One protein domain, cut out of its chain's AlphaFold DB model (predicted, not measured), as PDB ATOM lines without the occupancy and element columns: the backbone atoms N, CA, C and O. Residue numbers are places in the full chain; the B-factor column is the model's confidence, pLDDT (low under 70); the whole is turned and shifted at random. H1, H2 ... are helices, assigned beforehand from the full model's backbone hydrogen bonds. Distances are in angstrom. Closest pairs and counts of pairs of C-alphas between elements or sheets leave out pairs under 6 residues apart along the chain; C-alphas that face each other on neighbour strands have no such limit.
ATOM      1  N   ASP A 164      15.867  17.376-108.268       94.25
ATOM      2  CA  ASP A 164      15.513  16.368-107.260       94.25
ATOM      3  C   ASP A 164      16.693  15.444-106.945       94.25
ATOM      4  O   ASP A 164      16.974  15.160-105.783       94.25
ATOM      5  N   GLN A 165      17.439  15.013-107.969       89.50
ATOM      6  CA  GLN A 165      18.623  14.173-107.785       89.50
ATOM      7  C   GLN A 165      19.719  14.907-107.011       89.50
ATOM      8  O   GLN A 165      20.308  14.339-106.093       89.50
ATOM      9  N   VAL A 166      19.973  16.177-107.343       91.00
ATOM     10  CA  VAL A 166      20.931  17.009-106.601       91.00
ATOM     11  C   VAL A 166      20.465  17.202-105.158       91.00
ATOM     12  O   VAL A 166      21.258  17.021-104.238       91.00
ATOM     13  N   SER A 167      19.184  17.504-104.949       89.88
ATOM     14  CA  SER A 167      18.608  17.725-103.619       89.88
ATOM     15  C   SER A 167      18.713  16.481-102.741       89.88
ATOM     16  O   SER A 167      19.109  16.587-101.585       89.88
ATOM     17  N   LEU A 168      18.454  15.292-103.294       88.69
ATOM     18  CA  LEU A 168      18.636  14.023-102.586       88.69
ATOM     19  C   LEU A 168      20.104  13.745-102.250       88.69
ATOM     20  O   LEU A 168      20.397  13.312-101.141       88.69
ATOM     21  N   ILE A 169      21.041  14.018-103.166       86.31
ATOM     22  CA  ILE A 169      22.479  13.862-102.892       86.31
ATOM     23  C   ILE A 169      22.912  14.796-101.756       86.31
ATOM     24  O   ILE A 169      23.578  14.354-100.820       86.31
ATOM     25  N   VAL A 170      22.520  16.070-101.816       86.69
ATOM     26  CA  VAL A 170      22.849  17.066-100.785       86.69
ATOM     27  C   VAL A 170      22.228  16.684 -99.441       86.69
ATOM     28  O   VAL A 170      22.918  16.719 -98.423       86.69
ATOM     29  N   LEU A 171      20.961  16.260 -99.436       84.69
ATOM     30  CA  LEU A 171      20.266  15.827 -98.227       84.69
ATOM     31  C   LEU A 171      20.924  14.588 -97.611       84.69
ATOM     32  O   LEU A 171      21.151  14.563 -96.406       84.69
ATOM     33  N   ASN A 172      21.295  13.596 -98.424       83.00
ATOM     34  CA  ASN A 172      21.998  12.406 -97.946       83.00
ATOM     35  C   ASN A 172      23.354  12.765 -97.334       83.00
ATOM     36  O   ASN A 172      23.674  12.288 -96.251       83.00
ATOM     37  N   ILE A 173      24.130  13.651 -97.970       79.50
ATOM     38  CA  ILE A 173      25.395  14.138 -97.399       79.50
ATOM     39  C   ILE A 173      25.144  14.819 -96.047       79.50
ATOM     40  O   ILE A 173      25.873  14.566 -95.092       79.50
ATOM     41  N   TYR A 174      24.110  15.654 -95.944       78.81
ATOM     42  CA  TYR A 174      23.762  16.331 -94.696       78.81
ATOM     43  C   TYR A 174      23.354  15.345 -93.588       78.81
ATOM     44  O   TYR A 174      23.834  15.449 -92.458       78.81
ATOM     45  N   ILE A 175      22.512  14.356 -93.899       77.88
ATOM     46  CA  ILE A 175      22.075  13.324 -92.946       77.88
ATOM     47  C   ILE A 175      23.264  12.476 -92.475       77.88
ATOM     48  O   ILE A 175      23.440  12.280 -91.275       77.88
ATOM     49  N   GLU A 176      24.130  12.032 -93.386       74.75
ATOM     50  CA  GLU A 176      25.332  11.271 -93.023       74.75
ATOM     51  C   GLU A 176      26.272  12.097 -92.135       74.75
ATOM     52  O   GLU A 176      26.741  11.615 -91.105       74.75
ATOM     53  N   LEU A 177      26.500  13.374 -92.463       75.75
ATOM     54  CA  LEU A 177      27.336  14.256 -91.646       75.75
ATOM     55  C   LEU A 177      26.741  14.496 -90.255       75.75
ATOM     56  O   LEU A 177      27.475  14.458 -89.268       75.75
ATOM     57  N   THR A 178      25.429  14.715 -90.153       76.56
ATOM     58  CA  THR A 178      24.757  14.892 -88.855       76.56
ATOM     59  C   THR A 178      24.775  13.612 -88.024       76.56
ATOM     60  O   THR A 178      24.973  13.681 -86.808       76.56
ATOM     61  N   HIS A 179      24.654  12.442 -88.653       71.38
ATOM     62  CA  HIS A 179      24.771  11.154 -87.977       71.38
ATOM     63  C   HIS A 179      26.203  10.888 -87.496       71.38
ATOM     64  O   HIS A 179      26.405  10.603 -86.317       71.38
ATOM     65  N   ILE A 180      27.212  11.069 -88.358       71.00
ATOM     66  CA  ILE A 180      28.635  10.937 -88.001       71.00
ATOM     67  C   ILE A 180      28.991  11.890 -86.860       71.00
ATOM     68  O   ILE A 180      29.638  11.488 -85.894       71.00
ATOM     69  N   PHE A 181      28.543  13.143 -86.942       71.25
ATOM     70  CA  PHE A 181      28.766  14.120 -85.887       71.25
ATOM     71  C   PHE A 181      28.099  13.679 -84.581       71.25
ATOM     72  O   PHE A 181      28.739  13.687 -83.534       71.25
ATOM     73  N   SER A 182      26.859  13.192 -84.636       72.00
ATOM     74  CA  SER A 182      26.147  12.675 -83.461       72.00
ATOM     75  C   SER A 182      26.861  11.474 -82.827       72.00
ATOM     76  O   SER A 182      27.046  11.445 -81.611       72.00
ATOM     77  N   LEU A 183      27.339  10.516 -83.628       68.31
ATOM     78  CA  LEU A 183      28.140   9.381 -83.152       68.31
ATOM     79  C   LEU A 183      29.471   9.831 -82.542       68.31
ATOM     80  O   LEU A 183      29.882   9.314 -81.500       68.31
ATOM     81  N   TRP A 184      30.134  10.813 -83.154       70.81
ATOM     82  CA  TRP A 184      31.349  11.406 -82.606       70.81
ATOM     83  C   TRP A 184      31.085  12.046 -81.237       70.81
ATOM     84  O   TRP A 184      31.812  11.768 -80.282       70.81
ATOM     85  N   ILE A 185      30.002  12.814 -81.099       67.75
ATOM     86  CA  ILE A 185      29.575  13.396 -79.820       67.75
ATOM     87  C   ILE A 185      29.296  12.304 -78.788       67.75
ATOM     88  O   ILE A 185      29.807  12.375 -77.670       67.75
ATOM     89  N   LEU A 186      28.558  11.251 -79.144       67.00
ATOM     90  CA  LEU A 186      28.305  10.126 -78.241       67.00
ATOM     91  C   LEU A 186      29.613   9.460 -77.780       67.00
ATOM     92  O   LEU A 186      29.793   9.208 -76.587       67.00
ATOM     93  N   LYS A 187      30.580   9.273 -78.685       65.56
ATOM     94  CA  LYS A 187      31.897   8.708 -78.361       65.56
ATOM     95  C   LYS A 187      32.702   9.606 -77.413       65.56
ATOM     96  O   LYS A 187      33.359   9.088 -76.511       65.56
ATOM     97  N   GLN A 188      32.623  10.930 -77.566       63.09
ATOM     98  CA  GLN A 188      33.272  11.878 -76.651       63.09
ATOM     99  C   GLN A 188      32.563  11.945 -75.294       63.09
ATOM    100  O   GLN A 188      33.212  11.931 -74.249       63.09
ATOM    101  N   THR A 189      31.227  11.951 -75.276       60.88
ATOM    102  CA  THR A 189      30.448  12.042 -74.032       60.88
ATOM    103  C   THR A 189      30.680  10.852 -73.103       60.88
ATOM    104  O   THR A 189      30.724  11.044 -71.890       60.88
ATOM    105  N   ASN A 190      30.953   9.652 -73.618       59.56
ATOM    106  CA  ASN A 190      31.328   8.508 -72.778       59.56
ATOM    107  C   ASN A 190      32.625   8.706 -71.968       59.56
ATOM    108  O   ASN A 190      32.851   7.971 -71.012       59.56
ATOM    109  N   LYS A 191      33.441   9.718 -72.288       59.09
ATOM    110  CA  LYS A 191      34.672  10.072 -71.561       59.09
ATOM    111  C   LYS A 191      34.563  11.371 -70.743       59.09
ATOM    112  O   LYS A 191      35.555  11.813 -70.175       59.09
ATOM    113  N   MET A 192      33.382  11.997 -70.681       67.44
ATOM    114  CA  MET A 192      33.197  13.346 -70.128       67.44
ATOM    115  C   MET A 192      32.366  13.397 -68.839       67.44
ATOM    116  O   MET A 192      31.427  12.624 -68.643       67.44
ATOM    117  N   SER A 193      32.657  14.400 -68.003       72.38
ATOM    118  CA  SER A 193      31.828  14.759 -66.847       72.38
ATOM    119  C   SER A 193      30.439  15.265 -67.272       72.38
ATOM    120  O   SER A 193      30.257  15.754 -68.388       72.38
ATOM    121  N   HIS A 194      29.451  15.197 -66.375       70.19
ATOM    122  CA  HIS A 194      28.073  15.630 -66.654       70.19
ATOM    123  C   HIS A 194      27.972  17.104 -67.099       70.19
ATOM    124  O   HIS A 194      27.213  17.428 -68.010       70.19
ATOM    125  N   LEU A 195      28.777  17.996 -66.510       68.88
ATOM    126  CA  LEU A 195      28.838  19.417 -66.883       68.88
ATOM    127  C   LEU A 195      29.426  19.621 -68.286       68.88
ATOM    128  O   LEU A 195      28.913  20.415 -69.069       68.88
ATOM    129  N   SER A 196      30.456  18.850 -68.638       73.44
ATOM    130  CA  SER A 196      31.068  18.891 -69.971       73.44
ATOM    131  C   SER A 196      30.109  18.392 -71.061       73.44
ATOM    132  O   SER A 196      30.102  18.936 -72.161       73.44
ATOM    133  N   LYS A 197      29.250  17.408 -70.748       69.69
ATOM    134  CA  LYS A 197      28.186  16.936 -71.657       69.69
ATOM    135  C   LYS A 197      27.145  18.022 -71.943       69.69
ATOM    136  O   LYS A 197      26.744  18.180 -73.090       69.69
ATOM    137  N   LEU A 198      26.723  18.764 -70.915       71.50
ATOM    138  CA  LEU A 198      25.745  19.853 -71.037       71.50
ATOM    139  C   LEU A 198      26.269  21.013 -71.889       71.50
ATOM    140  O   LEU A 198      25.555  21.476 -72.771       71.50
ATOM    141  N   ASN A 199      27.519  21.435 -71.678       73.00
ATOM    142  CA  ASN A 199      28.124  22.495 -72.492       73.00
ATOM    143  C   ASN A 199      28.272  22.069 -73.956       73.00
ATOM    144  O   ASN A 199      27.893  22.821 -74.846       73.00
ATOM    145  N   LEU A 200      28.712  20.830 -74.208       71.38
ATOM    146  CA  LEU A 200      28.813  20.302 -75.568       71.38
ATOM    147  C   LEU A 200      27.442  20.254 -76.265       71.38
ATOM    148  O   LEU A 200      27.335  20.621 -77.429       71.38
ATOM    149  N   LEU A 201      26.379  19.853 -75.557       71.31
ATOM    150  CA  LEU A 201      25.010  19.882 -76.087       71.31
ATOM    151  C   LEU A 201      24.544  21.302 -76.436       71.31
ATOM    152  O   LEU A 201      23.912  21.487 -77.475       71.31
ATOM    153  N   LEU A 202      24.861  22.296 -75.603       74.62
ATOM    154  CA  LEU A 202      24.526  23.698 -75.867       74.62
ATOM    155  C   LEU A 202      25.276  24.246 -77.089       74.62
ATOM    156  O   LEU A 202      24.656  24.907 -77.920       74.62
ATOM    157  N   ASP A 203      26.560  23.914 -77.247       74.56
ATOM    158  CA  ASP A 203      27.364  24.326 -78.405       74.56
ATOM    159  C   ASP A 203      26.854  23.689 -79.710       74.56
ATOM    160  O   ASP A 203      26.745  24.362 -80.736       74.56
ATOM    161  N   ILE A 204      26.467  22.407 -79.675       69.19
ATOM    162  CA  ILE A 204      25.849  21.723 -80.824       69.19
ATOM    163  C   ILE A 204      24.513  22.370 -81.189       69.19
ATOM    164  O   ILE A 204      24.268  22.641 -82.364       69.19
ATOM    165  N   LEU A 205      23.646  22.616 -80.201       71.69
ATOM    166  CA  LEU A 205      22.354  23.265 -80.430       71.69
ATOM    167  C   LEU A 205      22.544  24.668 -81.013       71.69
ATOM    168  O   LEU A 205      21.832  25.035 -81.944       71.69
ATOM    169  N   ALA A 206      23.532  25.424 -80.531       71.56
ATOM    170  CA  ALA A 206      23.868  26.735 -81.071       71.56
ATOM    171  C   ALA A 206      24.331  26.659 -82.535       71.56
ATOM    172  O   ALA A 206      23.854  27.438 -83.359       71.56
ATOM    173  N   LEU A 207      25.191  25.695 -82.888       67.38
ATOM    174  CA  LEU A 207      25.627  25.468 -84.272       67.38
ATOM    175  C   LEU A 207      24.466  25.048 -85.184       67.38
ATOM    176  O   LEU A 207      24.366  25.532 -86.310       67.38
ATOM    177  N   TYR A 208      23.566  24.193 -84.693       66.56
ATOM    178  CA  TYR A 208      22.399  23.737 -85.449       66.56
ATOM    179  C   TYR A 208      21.401  24.878 -85.692       66.56
ATOM    180  O   TYR A 208      20.929  25.065 -86.812       66.56
ATOM    181  N   ILE A 209      21.138  25.700 -84.668       69.06
ATOM    182  CA  ILE A 209      20.293  26.899 -84.765       69.06
ATOM    183  C   ILE A 209      20.919  27.932 -85.712       69.06
ATOM    184  O   ILE A 209      20.213  28.510 -86.536       69.06
ATOM    185  N   TYR A 210      22.233  28.155 -85.628       63.22
ATOM    186  CA  TYR A 210      22.939  29.105 -86.491       63.22
ATOM    187  C   TYR A 210      22.921  28.659 -87.959       63.22
ATOM    188  O   TYR A 210      22.599  29.454 -88.837       63.22
ATOM    189  N   SER A 211      23.157  27.368 -88.218       57.12
ATOM    190  CA  SER A 211      23.046  26.787 -89.559       57.12
ATOM    191  C   SER A 211      21.638  26.929 -90.141       57.12
ATOM    192  O   SER A 211      21.511  27.189 -91.331       57.12
ATOM    193  N   TYR A 212      20.586  26.774 -89.329       49.66
ATOM    194  CA  TYR A 212      19.198  26.940 -89.779       49.66
ATOM    195  C   TYR A 212      18.835  28.396 -90.097       49.66
ATOM    196  O   TYR A 212      17.954  28.644 -90.914       49.66
ATOM    197  N   LYS A 213      19.505  29.359 -89.455       51.75
ATOM    198  CA  LYS A 213      19.240  30.793 -89.619       51.75
ATOM    199  C   LYS A 213      19.867  31.390 -90.884       51.75
ATOM    200  O   LYS A 213      19.368  32.392 -91.363       51.75
ATOM    201  N   GLU A 214      20.929  30.784 -91.413       46.41
ATOM    202  CA  GLU A 214      21.552  31.151 -92.702       46.41
ATOM    203  C   GLU A 214      20.831  30.520 -93.915       46.41
ATOM    204  O   GLU A 214      21.095  30.880 -95.059       46.41
ATOM    205  N   LEU A 215      19.931  29.559 -93.670       44.28
ATOM    206  CA  LEU A 215      19.139  28.854 -94.687       44.28
ATOM    207  C   LEU A 215      17.743  29.474 -94.927       44.28
ATOM    208  O   LEU A 215      17.061  29.048 -95.860       44.28
TER     209      LEU A 215
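Overview. This is residues 164 to 215 of the 216 residues of the protein "EF-hand" of Conidiobolus coronatus (strain ATCC 28846 / CBS 209.66 / NRRL 28638) (UniProt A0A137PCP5). Two long helices, H1 then H2, make a narrow, flat V: a tight link joins them at its closed end, and their other ends stick out free, residues 164 to 177 and 209 to 215. The printed part has 52 residues, with two named helices and no named strand; the class is all helix. It is loose, with a radius of gyration of the C-alphas of 13.7 A and spans of 44 by 23 by 6 A.

Arrangement. H1, residues 164 to 189, and H2, residues 194 to 213, run opposite ways at a shallow tilt of 16 degrees. They are close but not clearly touching; their closest C-alphas, of Thr 189 and Lys 197, are 5.9 A apart. In both helices every O i to N i+4 pair is within hydrogen-bond range.

Along the chain. H1 begins at C-alpha 164, (15.513, 16.368, -107.260), and is 36.7 A long from first to last C-alpha. H2 is 28.9 A long and ends at C-alpha 213, (19.240, 30.793, -89.619).

Size, cuts and confidence. The two C-alphas farthest apart, of Asp 164 and Ser 193, are 43.6 A apart. The printed part has no cut. Mean pLDDT of the printed part is 71.4; 21 residues are under 70, among them 185 to 192 and 207 to 215.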